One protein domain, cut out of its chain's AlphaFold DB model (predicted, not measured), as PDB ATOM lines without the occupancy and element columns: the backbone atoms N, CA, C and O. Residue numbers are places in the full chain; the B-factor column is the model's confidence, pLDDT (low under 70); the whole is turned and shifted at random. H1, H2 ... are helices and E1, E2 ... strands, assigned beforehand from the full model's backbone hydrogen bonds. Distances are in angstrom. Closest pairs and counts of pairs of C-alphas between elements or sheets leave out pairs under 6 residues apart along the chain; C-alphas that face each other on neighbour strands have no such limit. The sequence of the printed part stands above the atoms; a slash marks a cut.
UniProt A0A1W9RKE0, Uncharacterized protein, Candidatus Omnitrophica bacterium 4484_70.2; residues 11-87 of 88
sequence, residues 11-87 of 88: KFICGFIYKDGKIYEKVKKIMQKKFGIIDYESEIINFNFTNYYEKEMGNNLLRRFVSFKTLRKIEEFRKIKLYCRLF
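Overview. This is residues 11 to 87 of the 88 residues of an uncharacterized protein of Candidatus Omnitrophica bacterium 4484_70.2 (UniProt A0A1W9RKE0). A narrow three-stranded sheet has one long helix, H1, along one face; H2 sits past one end, and H3 lies beyond the E1 edge, separate from the other helices. The 77 printed residues run E1 H1 E2 H2 E3 H3, the sheet's order is E1 - E3 - E2, antiparallel, and the class is mixed. It is compact, radius of gyration of the C-alphas 13.2 A, spans 35 by 23 by 21 A.

Along the chain. E3, residues 62 to 68, is 20.1 A long; E1, 13 to 18, 16.3 A, begins at C-alpha 13 (-46.388, -27.886, -1.280); E2, 38 to 41, 7.4 A. H1, 21 to 35, is 20.2 A; H2, 54 to 57, 5.3 A; H3, 76 to 85, 14.7 A, ends at C-alpha 85 (-35.871, -32.396, 10.080).

Arrangement. N 16 and O 64 of E1 and E3 are 2.8 A apart; N 39 and O 67 of E2 and E3, 3.0 A. H1 is on the sheet, height 9.2 A, making two layers, helix on one face. E1, H1, E2 form a split strand-helix-strand unit, E3 between its strands, crossover right-handed. H1 and H3 are apart. Every O i to N i+4 pair is within hydrogen-bond range in H1 and H3; H2 is too short for one.

Size, cuts and confidence. The printed part has no cut; the E2 to H2 link is long; residues 86 to 87 are under 70.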
ATOM      1  N   LYS A  11     -53.385 -29.086  -0.147       97.56
ATOM      2  CA  LYS A  11     -52.258 -29.460  -1.000       97.56
ATOM      3  C   LYS A  11     -50.966 -29.458  -0.187       97.56
ATOM      4  O   LYS A  11     -50.686 -28.501   0.530       97.56
ATOM      5  N   PHE A  12     -50.156 -30.505  -0.319       97.69
ATOM      6  CA  PHE A  12     -48.795 -30.475   0.204       97.69
ATOM      7  C   PHE A  12     -47.876 -29.823  -0.830       97.69
ATOM      8  O   PHE A  12     -47.645 -30.394  -1.895       97.69
ATOM      9  N   ILE A  13     -47.380 -28.630  -0.501       97.62
ATOM     10  CA  ILE A  13     -46.388 -27.886  -1.280       97.62
ATOM     11  C   ILE A  13     -45.092 -27.830  -0.469       97.62
ATOM     12  O   ILE A  13     -45.122 -27.576   0.738       97.62
ATOM     13  N   CYS A  14     -43.958 -28.071  -1.120       96.56
ATOM     14  CA  CYS A  14     -42.641 -28.000  -0.499       96.56
ATOM     15  C   CYS A  14     -41.707 -27.139  -1.353       96.56
ATOM     16  O   CYS A  14     -41.636 -27.312  -2.568       96.56
ATOM     17  N   GLY A  15     -41.013 -26.199  -0.712       96.38
ATOM     18  CA  GLY A  15     -39.935 -25.437  -1.330       96.38
ATOM     19  C   GLY A  15     -38.594 -26.033  -0.930       96.38
ATOM     20  O   GLY A  15     -38.306 -26.147   0.261       96.38
ATOM     21  N   PHE A  16     -37.779 -26.380  -1.918       95.69
ATOM     22  CA  PHE A  16     -36.406 -26.813  -1.717       95.69
ATOM     23  C   PHE A  16     -35.453 -25.651  -1.918       95.69
ATOM     24  O   PHE A  16     -35.642 -24.859  -2.836       95.69
ATOM     25  N   ILE A  17     -34.416 -25.608  -1.090       95.62
ATOM     26  CA  ILE A  17     -33.208 -24.817  -1.302       95.62
ATOM     27  C   ILE A  17     -32.065 -25.826  -1.353       95.62
ATOM     28  O   ILE A  17     -31.981 -26.696  -0.486       95.62
ATOM     29  N   TYR A  18     -31.239 -25.777  -2.391       95.62
ATOM     30  CA  TYR A  18     -30.181 -26.762  -2.614       95.62
ATOM     31  C   TYR A  18     -29.063 -26.181  -3.476       95.62
ATOM     32  O   TYR A  18     -29.278 -25.232  -4.219       95.62
ATOM     33  N   LYS A  19     -27.865 -26.767  -3.395       94.12
ATOM     34  CA  LYS A  19     -26.708 -26.359  -4.208       94.12
ATOM     35  C   LYS A  19     -26.499 -27.236  -5.443       94.12
ATOM     36  O   LYS A  19     -26.114 -26.743  -6.494       94.12
ATOM     37  N   ASP A  20     -26.749 -28.537  -5.317       94.12
ATOM     38  CA  ASP A  20     -26.479 -29.527  -6.364       94.12
ATOM     39  C   ASP A  20     -27.777 -30.215  -6.807       94.12
ATOM     40  O   ASP A  20     -28.533 -30.749  -5.987       94.12
ATOM     41  N   GLY A  21     -28.025 -30.234  -8.119       94.69
ATOM     42  CA  GLY A  21     -29.157 -30.933  -8.725       94.69
ATOM     43  C   GLY A  21     -29.172 -32.438  -8.431       94.69
ATOM     44  O   GLY A  21     -30.245 -33.025  -8.306       94.69
ATOM     45  N   LYS A  22     -28.015 -33.078  -8.219       96.00
ATOM     46  CA  LYS A  22     -27.954 -34.491  -7.806       96.00
ATOM     47  C   LYS A  22     -28.535 -34.701  -6.407       96.00
ATOM     48  O   LYS A  22     -29.234 -35.691  -6.174       96.00
ATOM     49  N   ILE A  23     -28.283 -33.766  -5.484       93.50
ATOM     50  CA  ILE A  23     -28.879 -33.785  -4.140       93.50
ATOM     51  C   ILE A  23     -30.392 -33.611  -4.257       93.50
ATOM     52  O   ILE A  23     -31.138 -34.377  -3.645       93.50
ATOM     53  N   TYR A  24     -30.841 -32.666  -5.088       96.19
ATOM     54  CA  TYR A  24     -32.261 -32.460  -5.356       96.19
ATOM     55  C   TYR A  24     -32.945 -33.743  -5.845       96.19
ATOM     56  O   TYR A  24     -33.910 -34.190  -5.229       96.19
ATOM     57  N   GLU A  25     -32.414 -34.395  -6.882       97.06
ATOM     58  CA  GLU A  25     -33.011 -35.615  -7.437       97.06
ATOM     59  C   GLU A  25     -33.039 -36.775  -6.428       97.06
ATOM     60  O   GLU A  25     -34.017 -37.525  -6.346       97.06
ATOM     61  N   LYS A  26     -31.998 -36.909  -5.595       96.12
ATOM     62  CA  LYS A  26     -31.978 -37.900  -4.510       96.12
ATOM     63  C   LYS A  26     -33.083 -37.627  -3.486       96.12
ATOM     64  O   LYS A  26     -33.834 -38.539  -3.136       96.12
ATOM     65  N   VAL A  27     -33.205 -36.383  -3.018       95.06
ATOM     66  CA  VAL A  27     -34.223 -35.988  -2.031       95.06
ATOM     67  C   VAL A  27     -35.630 -36.092  -2.617       95.06
ATOM     68  O   VAL A  27     -36.529 -36.600  -1.949       95.06
ATOM     69  N   LYS A  28     -35.822 -35.710  -3.883       95.94
ATOM     70  CA  LYS A  28     -37.084 -35.860  -4.617       95.94
ATOM     71  C   LYS A  28     -37.575 -37.304  -4.595       95.94
ATOM     72  O   LYS A  28     -38.716 -37.544  -4.210       95.94
ATOM     73  N   LYS A  29     -36.707 -38.277  -4.899       96.56
ATOM     74  CA  LYS A  29     -37.047 -39.713  -4.837       96.56
ATOM     75  C   LYS A  29     -37.441 -40.161  -3.427       96.56
ATOM     76  O   LYS A  29     -38.418 -40.890  -3.261       96.56
ATOM     77  N   ILE A  30     -36.716 -39.707  -2.402       95.62
ATOM     78  CA  ILE A  30     -37.036 -39.999  -0.996       95.62
ATOM     79  C   ILE A  30     -38.416 -39.435  -0.631       95.62
ATOM     80  O   ILE A  30     -39.245 -40.136  -0.044       95.62
ATOM     81  N   MET A  31     -38.690 -38.188  -1.012       95.00
ATOM     82  CA  MET A  31     -39.973 -37.548  -0.747       95.00
ATOM     83  C   MET A  31     -41.113 -38.191  -1.534       95.00
ATOM     84  O   MET A  31     -42.182 -38.377  -0.961       95.00
ATOM     85  N   GLN A  32     -40.896 -38.609  -2.783       96.19
ATOM     86  CA  GLN A  32     -41.888 -39.364  -3.548       96.19
ATOM     87  C   GLN A  32     -42.214 -40.703  -2.881       96.19
ATOM     88  O   GLN A  32     -43.385 -41.037  -2.701       96.19
ATOM     89  N   LYS A  33     -41.190 -41.437  -2.424       96.44
ATOM     90  CA  LYS A  33     -41.377 -42.700  -1.695       96.44
ATOM     91  C   LYS A  33     -42.164 -42.503  -0.396       96.44
ATOM     92  O   LYS A  33     -42.978 -43.352  -0.042       96.44
ATOM     93  N   LYS A  34     -41.936 -41.400   0.324       95.44
ATOM     94  CA  LYS A  34     -42.601 -41.136   1.609       95.44
ATOM     95  C   LYS A  34     -43.998 -40.533   1.467       95.44
ATOM     96  O   LYS A  34     -44.895 -40.880   2.235       95.44
ATOM     97  N   PHE A  35     -44.164 -39.580   0.557       95.44
ATOM     98  CA  PHE A  35     -45.327 -38.696   0.507       95.44
ATOM     99  C   PHE A  35     -46.212 -38.902  -0.723       95.44
ATOM    100  O   PHE A  35     -47.326 -38.371  -0.738       95.44
ATOM    101  N   GLY A  36     -45.770 -39.713  -1.685       96.44
ATOM    102  CA  GLY A  36     -46.514 -40.077  -2.883       96.44
ATOM    103  C   GLY A  36     -46.087 -39.294  -4.121       96.44
ATOM    104  O   GLY A  36     -45.032 -38.667  -4.167       96.44
ATOM    105  N   ILE A  37     -46.927 -39.348  -5.148       98.06
ATOM    106  CA  ILE A  37     -46.637 -38.779  -6.467       98.06
ATOM    107  C   ILE A  37     -46.511 -37.254  -6.375       98.06
ATOM    108  O   ILE A  37     -47.417 -36.583  -5.875       98.06
ATOM    109  N   ILE A  38     -45.403 -36.729  -6.894       98.25
ATOM    110  CA  ILE A  38     -45.247 -35.308  -7.217       98.25
ATOM    111  C   ILE A  38     -45.989 -35.058  -8.524       98.25
ATOM    112  O   ILE A  38     -45.756 -35.770  -9.499       98.25
ATOM    113  N   ASP A  39     -46.892 -34.087  -8.528       98.06
ATOM    114  CA  ASP A  39     -47.722 -33.744  -9.687       98.06
ATOM    115  C   ASP A  39     -47.466 -32.341 -10.238       98.06
ATOM    116  O   ASP A  39     -48.040 -31.964 -11.252       98.06
ATOM    117  N   TYR A  40     -46.585 -31.587  -9.587       98.38
ATOM    118  CA  TYR A  40     -46.081 -30.321 -10.088       98.38
ATOM    119  C   TYR A  40     -44.657 -30.106  -9.597       98.38
ATOM    120  O   TYR A  40     -44.331 -30.401  -8.443       98.38
ATOM    121  N   GLU A  41     -43.837 -29.542 -10.471       98.19
ATOM    122  CA  GLU A  41     -42.478 -29.125 -10.182       98.19
ATOM    123  C   GLU A  41     -42.222 -27.814 -10.926       98.19
ATOM    124  O   GLU A  41     -42.459 -27.731 -12.130       98.19
ATOM    125  N   SER A  42     -41.806 -26.771 -10.206       98.12
ATOM    126  CA  SER A  42     -41.528 -25.470 -10.813       98.12
ATOM    127  C   SER A  42     -40.226 -25.489 -11.611       98.12
ATOM    128  O   SER A  42     -39.366 -26.358 -11.432       98.12
ATOM    129  N   GLU A  43     -40.017 -24.434 -12.394       97.69
ATOM    130  CA  GLU A  43     -38.693 -24.090 -12.903       97.69
ATOM    131  C   GLU A  43     -37.671 -23.930 -11.762       97.69
ATOM    132  O   GLU A  43     -38.025 -23.781 -10.582       97.69
ATOM    133  N   ILE A  44     -36.386 -24.004 -12.120       97.75
ATOM    134  CA  ILE A  44     -35.287 -23.713 -11.195       97.75
ATOM    135  C   ILE A  44     -35.185 -22.202 -11.045       97.75
ATOM    136  O   ILE A  44     -35.081 -21.483 -12.031       97.75
ATOM    137  N   ILE A  45     -35.156 -21.737  -9.804       97.00
ATOM    138  CA  ILE A  45     -35.014 -20.326  -9.467       97.00
ATOM    139  C   ILE A  45     -33.669 -20.141  -8.769       97.00
ATOM    140  O   ILE A  45     -33.367 -20.862  -7.818       97.00
ATOM    141  N   ASN A  46     -32.872 -19.160  -9.186       96.62
ATOM    142  CA  ASN A  46     -31.675 -18.782  -8.437       96.62
ATOM    143  C   ASN A  46     -32.080 -18.222  -7.066       96.62
ATOM    144  O   ASN A  46     -32.883 -17.297  -6.964       96.62
ATOM    145  N   PHE A  47     -31.534 -18.788  -5.993       95.56
ATOM    146  CA  PHE A  47     -31.787 -18.361  -4.621       95.56
ATOM    147  C   PHE A  47     -30.722 -17.345  -4.200       95.56
ATOM    148  O   PHE A  47     -29.777 -17.661  -3.485       95.56
ATOM    149  N   ASN A  48     -30.859 -16.115  -4.691       93.56
ATOM    150  CA  ASN A  48     -29.887 -15.033  -4.496       93.56
ATOM    151  C   ASN A  48     -30.443 -13.838  -3.702       93.56
ATOM    152  O   ASN A  48     -29.820 -12.783  -3.674       93.56
ATOM    153  N   PHE A  49     -31.599 -13.982  -3.045       91.75
ATOM    154  CA  PHE A  49     -32.200 -12.883  -2.276       91.75
ATOM    155  C   PHE A  49     -31.533 -12.651  -0.910       91.75
ATOM    156  O   PHE A  49     -31.750 -11.618  -0.283       91.75
ATOM    157  N   THR A  50     -30.783 -13.631  -0.403       93.00
ATOM    158  CA  THR A  50     -30.113 -13.568   0.900       93.00
ATOM    159  C   THR A  50     -28.881 -14.465   0.917       93.00
ATOM    160  O   THR A  50     -28.863 -15.512   0.271       93.00
ATOM    161  N   ASN A  51     -27.883 -14.084   1.711       91.69
ATOM    162  CA  ASN A  51     -26.699 -14.883   2.028       91.69
ATOM    163  C   ASN A  51     -26.844 -15.687   3.335       91.69
ATOM    164  O   ASN A  51     -25.886 -16.312   3.785       91.69
ATOM    165  N   TYR A  52     -28.033 -15.704   3.956       94.06
ATOM    166  CA  TYR A  52     -28.263 -16.327   5.267       94.06
ATOM    167  C   TYR A  52     -27.765 -17.784   5.364       94.06
ATOM    168  O   TYR A  52     -27.202 -18.179   6.380       94.06
ATOM    169  N   TYR A  53     -27.931 -18.575   4.299       91.69
ATOM    170  CA  TYR A  53     -27.557 -19.997   4.265       91.69
ATOM    171  C   TYR A  53     -26.132 -20.263   3.761       91.69
ATOM    172  O   TYR A  53     -25.712 -21.417   3.691       91.69
ATOM    173  N   GLU A  54     -25.374 -19.227   3.403       92.00
ATOM    174  CA  GLU A  54     -24.091 -19.379   2.713       92.00
ATOM    175  C   GLU A  54     -23.048 -20.111   3.566       92.00
ATOM    176  O   GLU A  54     -22.344 -20.984   3.069       92.00
ATOM    177  N   LYS A  55     -23.008 -19.841   4.877       93.44
ATOM    178  CA  LYS A  55     -22.070 -20.507   5.797       93.44
ATOM    179  C   LYS A  55     -22.269 -22.024   5.872       93.44
ATOM    180  O   LYS A  55     -21.300 -22.751   6.053       93.44
ATOM    181  N   GLU A  56     -23.509 -22.494   5.759       92.56
ATOM    182  CA  GLU A  56     -23.860 -23.909   5.946       92.56
ATOM    183  C   GLU A  56     -23.977 -24.664   4.618       92.56
ATOM    184  O   GLU A  56     -23.640 -25.844   4.534       92.56
ATOM    185  N   MET A  57     -24.467 -23.996   3.573       93.06
ATOM    186  CA  MET A  57     -24.812 -24.618   2.291       93.06
ATOM    187  C   MET A  57     -23.932 -24.136   1.132       93.06
ATOM    188  O   MET A  57     -23.944 -24.745   0.060       93.06
ATOM    189  N   GLY A  58     -23.153 -23.073   1.330       91.50
ATOM    190  CA  GLY A  58     -22.388 -22.387   0.296       91.50
ATOM    191  C   GLY A  58     -23.231 -21.463  -0.588       91.50
ATOM    192  O   GLY A  58     -24.399 -21.180  -0.329       91.50
ATOM    193  N   ASN A  59     -22.595 -20.994  -1.656       91.69
ATOM    194  CA  ASN A  59     -23.093 -19.945  -2.542       91.69
ATOM    195  C   ASN A  59     -23.839 -20.541  -3.747       91.69
ATOM    196  O   ASN A  59     -23.779 -21.750  -3.990       91.69
ATOM    197  N   ASN A  60     -24.473 -19.671  -4.545       94.25
ATOM    198  CA  ASN A  60     -25.185 -20.030  -5.781       94.25
ATOM    199  C   ASN A  60     -26.269 -21.091  -5.553       94.25
ATOM    200  O   ASN A  60     -26.397 -22.057  -6.306       94.25
ATOM    201  N   LEU A  61     -27.027 -20.918  -4.470       96.69
ATOM    202  CA  LEU A  61     -28.128 -21.807  -4.140       96.69
ATOM    203  C   LEU A  61     -29.237 -21.691  -5.186       96.69
ATOM    204  O   LEU A  61     -29.476 -20.640  -5.780       96.69
ATOM    205  N   LEU A  62     -29.939 -22.795  -5.368       96.88
ATOM    206  CA  LEU A  62     -31.080 -22.944  -6.248       96.88
ATOM    207  C   LEU A  62     -32.321 -23.228  -5.410       96.88
ATOM    208  O   LEU A  62     -32.252 -23.803  -4.320       96.88
ATOM    209  N   ARG A  63     -33.475 -22.848  -5.947       97.19
ATOM    210  CA  ARG A  63     -34.786 -23.085  -5.365       97.19
ATOM    211  C   ARG A  63     -35.707 -23.739  -6.372       97.19
ATOM    212  O   ARG A  63     -35.718 -23.392  -7.548       97.19
ATOM    213  N   ARG A  64     -36.532 -24.651  -5.870       97.62
ATOM    214  CA  ARG A  64     -37.602 -25.282  -6.641       97.62
ATOM    215  C   ARG A  64     -38.791 -25.564  -5.739       97.62
ATOM    216  O   ARG A  64     -38.615 -25.921  -4.575       97.62
ATOM    217  N   PHE A  65     -39.995 -25.400  -6.264       98.12
ATOM    218  CA  PHE A  65     -41.223 -25.778  -5.581       98.12
ATOM    219  C   PHE A  65     -41.778 -27.062  -6.173       98.12
ATOM    220  O   PHE A  65     -41.793 -27.233  -7.389       98.12
ATOM    221  N   VAL A  66     -42.280 -27.937  -5.311       98.12
ATOM    222  CA  VAL A  66     -43.010 -29.139  -5.719       98.12
ATOM    223  C   VAL A  66     -44.364 -29.194  -5.043       98.12
ATOM    224  O   VAL A  66     -44.523 -28.715  -3.914       98.12
ATOM    225  N   SER A  67     -45.319 -29.850  -5.695       98.19
ATOM    226  CA  SER A  67     -46.558 -30.271  -5.049       98.19
ATOM    227  C   SER A  67     -46.816 -31.759  -5.205       98.19
ATOM    228  O   SER A  67     -46.346 -32.394  -6.145       98.19
ATOM    229  N   PHE A  68     -47.579 -32.308  -4.263       98.19
ATOM    230  CA  PHE A  68     -47.946 -33.720  -4.252       98.19
ATOM    231  C   PHE A  68     -49.420 -33.908  -4.612       98.19
ATOM    232  O   PHE A  68     -50.287 -33.156  -4.152       98.19
ATOM    233  N   LYS A  69     -49.718 -34.957  -5.386       98.19
ATOM    234  CA  LYS A  69     -51.074 -35.286  -5.854       98.19
ATOM    235  C   LYS A  69     -52.054 -35.496  -4.702       98.19
ATOM    236  O   LYS A  69     -53.174 -34.993  -4.732       98.19
ATOM    237  N   THR A  70     -51.624 -36.214  -3.668       97.56
ATOM    238  CA  THR A  70     -52.465 -36.564  -2.521       97.56
ATOM    239  C   THR A  70     -52.682 -35.364  -1.599       97.56
ATOM    240  O   THR A  70     -51.739 -34.874  -0.974       97.56
ATOM    241  N   LEU A  71     -53.938 -34.929  -1.461       97.69
ATOM    242  CA  LEU A  71     -54.344 -33.944  -0.456       97.69
ATOM    243  C   LEU A  71     -54.261 -34.539   0.955       97.69
ATOM    244  O   LEU A  71     -54.613 -35.702   1.170       97.69
ATOM    245  N   ARG A  72     -53.850 -33.728   1.929       96.56
ATOM    246  CA  ARG A  72     -53.585 -34.171   3.306       96.56
ATOM    247  C   ARG A  72     -54.385 -33.388   4.328       96.56
ATOM    248  O   ARG A  72     -54.741 -32.236   4.090       96.56
ATOM    249  N   LYS A  73     -54.669 -34.009   5.472       96.50
ATOM    250  CA  LYS A  73     -55.254 -33.282   6.602       96.50
ATOM    251  C   LYS A  73     -54.209 -32.338   7.202       96.50
ATOM    252  O   LYS A  73     -53.012 -32.628   7.155       96.50
ATOM    253  N   ILE A  74     -54.643 -31.213   7.763       94.06
ATOM    254  CA  ILE A  74     -53.720 -30.173   8.241       94.06
ATOM    255  C   ILE A  74     -52.840 -30.668   9.401       94.06
ATOM    256  O   ILE A  74     -51.664 -30.324   9.495       94.06
ATOM    257  N   GLU A  75     -53.355 -31.584  10.219       94.44
ATOM    258  CA  GLU A  75     -52.659 -32.170  11.367       94.44
ATOM    259  C   GLU A  75     -51.471 -33.050  10.939       94.44
ATOM    260  O   GLU A  75     -50.520 -33.248  11.702       94.44
ATOM    261  N   GLU A  76     -51.482 -33.560   9.701       95.56
ATOM    262  CA  GLU A  76     -50.370 -34.335   9.148       95.56
ATOM    263  C   GLU A  76     -49.129 -33.467   8.898       95.56
ATOM    264  O   GLU A  76     -48.008 -33.973   8.989       95.56
ATOM    265  N   PHE A  77     -49.284 -32.161   8.642       95.06
ATOM    266  CA  PHE A  77     -48.164 -31.280   8.285       95.06
ATOM    267  C   PHE A  77     -47.141 -31.140   9.410       95.06
ATOM    268  O   PHE A  77     -45.942 -31.040   9.144       95.06
ATOM    269  N   ARG A  78     -47.577 -31.251  10.671       94.38
ATOM    270  CA  ARG A  78     -46.658 -31.334  11.813       94.38
ATOM    271  C   ARG A  78     -45.732 -32.545  11.693       94.38
ATOM    272  O   ARG A  78     -44.523 -32.418  11.869       94.38
ATOM    273  N   LYS A  79     -46.283 -33.717  11.359       94.06
ATOM    274  CA  LYS A  79     -45.508 -34.959  11.183       94.06
ATOM    275  C   LYS A  79     -44.586 -34.870   9.966       94.06
ATOM    276  O   LYS A  79     -43.442 -35.308  10.047       94.06
ATOM    277  N   ILE A  80     -45.052 -34.261   8.875       94.81
ATOM    278  CA  ILE A  80     -44.240 -34.004   7.673       94.81
ATOM    279  C   ILE A  80     -43.039 -33.119   8.022       94.81
ATOM    280  O   ILE A  80     -41.907 -33.471   7.700       94.81
ATOM    281  N   LYS A  81     -43.259 -32.012   8.746       92.56
ATOM    282  CA  LYS A  81     -42.183 -31.103   9.162       92.56
ATOM    283  C   LYS A  81     -41.138 -31.808  10.026       92.56
ATOM    284  O   LYS A  81     -39.946 -31.596   9.817       92.56
ATOM    285  N   LEU A  82     -41.574 -32.644  10.971       94.19
ATOM    286  CA  LEU A  82     -40.669 -33.428  11.817       94.19
ATOM    287  C   LEU A  82     -39.863 -34.443  11.002       94.19
ATOM    288  O   LEU A  82     -38.656 -34.539  11.186       94.19
ATOM    289  N   TYR A  83     -40.498 -35.140  10.058       91.88
ATOM    290  CA  TYR A  83     -39.801 -36.072   9.173       91.88
ATOM    291  C   TYR A  83     -38.696 -35.384   8.361       91.88
ATOM    292  O   TYR A  83     -37.576 -35.878   8.311       91.88
ATOM    293  N   CYS A  84     -38.972 -34.207   7.789       89.88
ATOM    294  CA  CYS A  84     -37.985 -33.453   7.010       89.88
ATOM    295  C   CYS A  84     -36.827 -32.882   7.846       89.88
ATOM    296  O   CYS A  84     -35.814 -32.500   7.274       89.88
ATOM    297  N   ARG A  85     -36.957 -32.812   9.176       85.62
ATOM    298  CA  ARG A  85     -35.871 -32.396  10.080       85.62
ATOM    299  C   ARG A  85     -34.936 -33.553  10.444       85.62
ATOM    300  O   ARG A  85     -33.770 -33.318  10.719       85.62
ATOM    301  N   LEU A  86     -35.456 -34.778  10.501       67.12
ATOM    302  CA  LEU A  86     -34.775 -35.931  11.106       67.12
ATOM    303  C   LEU A  86     -33.852 -36.700  10.152       67.12
ATOM    304  O   LEU A  86     -33.315 -37.731  10.546       67.12
ATOM    305  N   PHE A  87     -33.643 -36.220   8.925       59.34
ATOM    306  CA  PHE A  87     -32.594 -36.757   8.060       59.34
ATOM    307  C   PHE A  87     -31.228 -36.294   8.575       59.34
ATOM    308  O   PHE A  87     -30.752 -35.226   8.199       59.34
TER     309      PHE A  87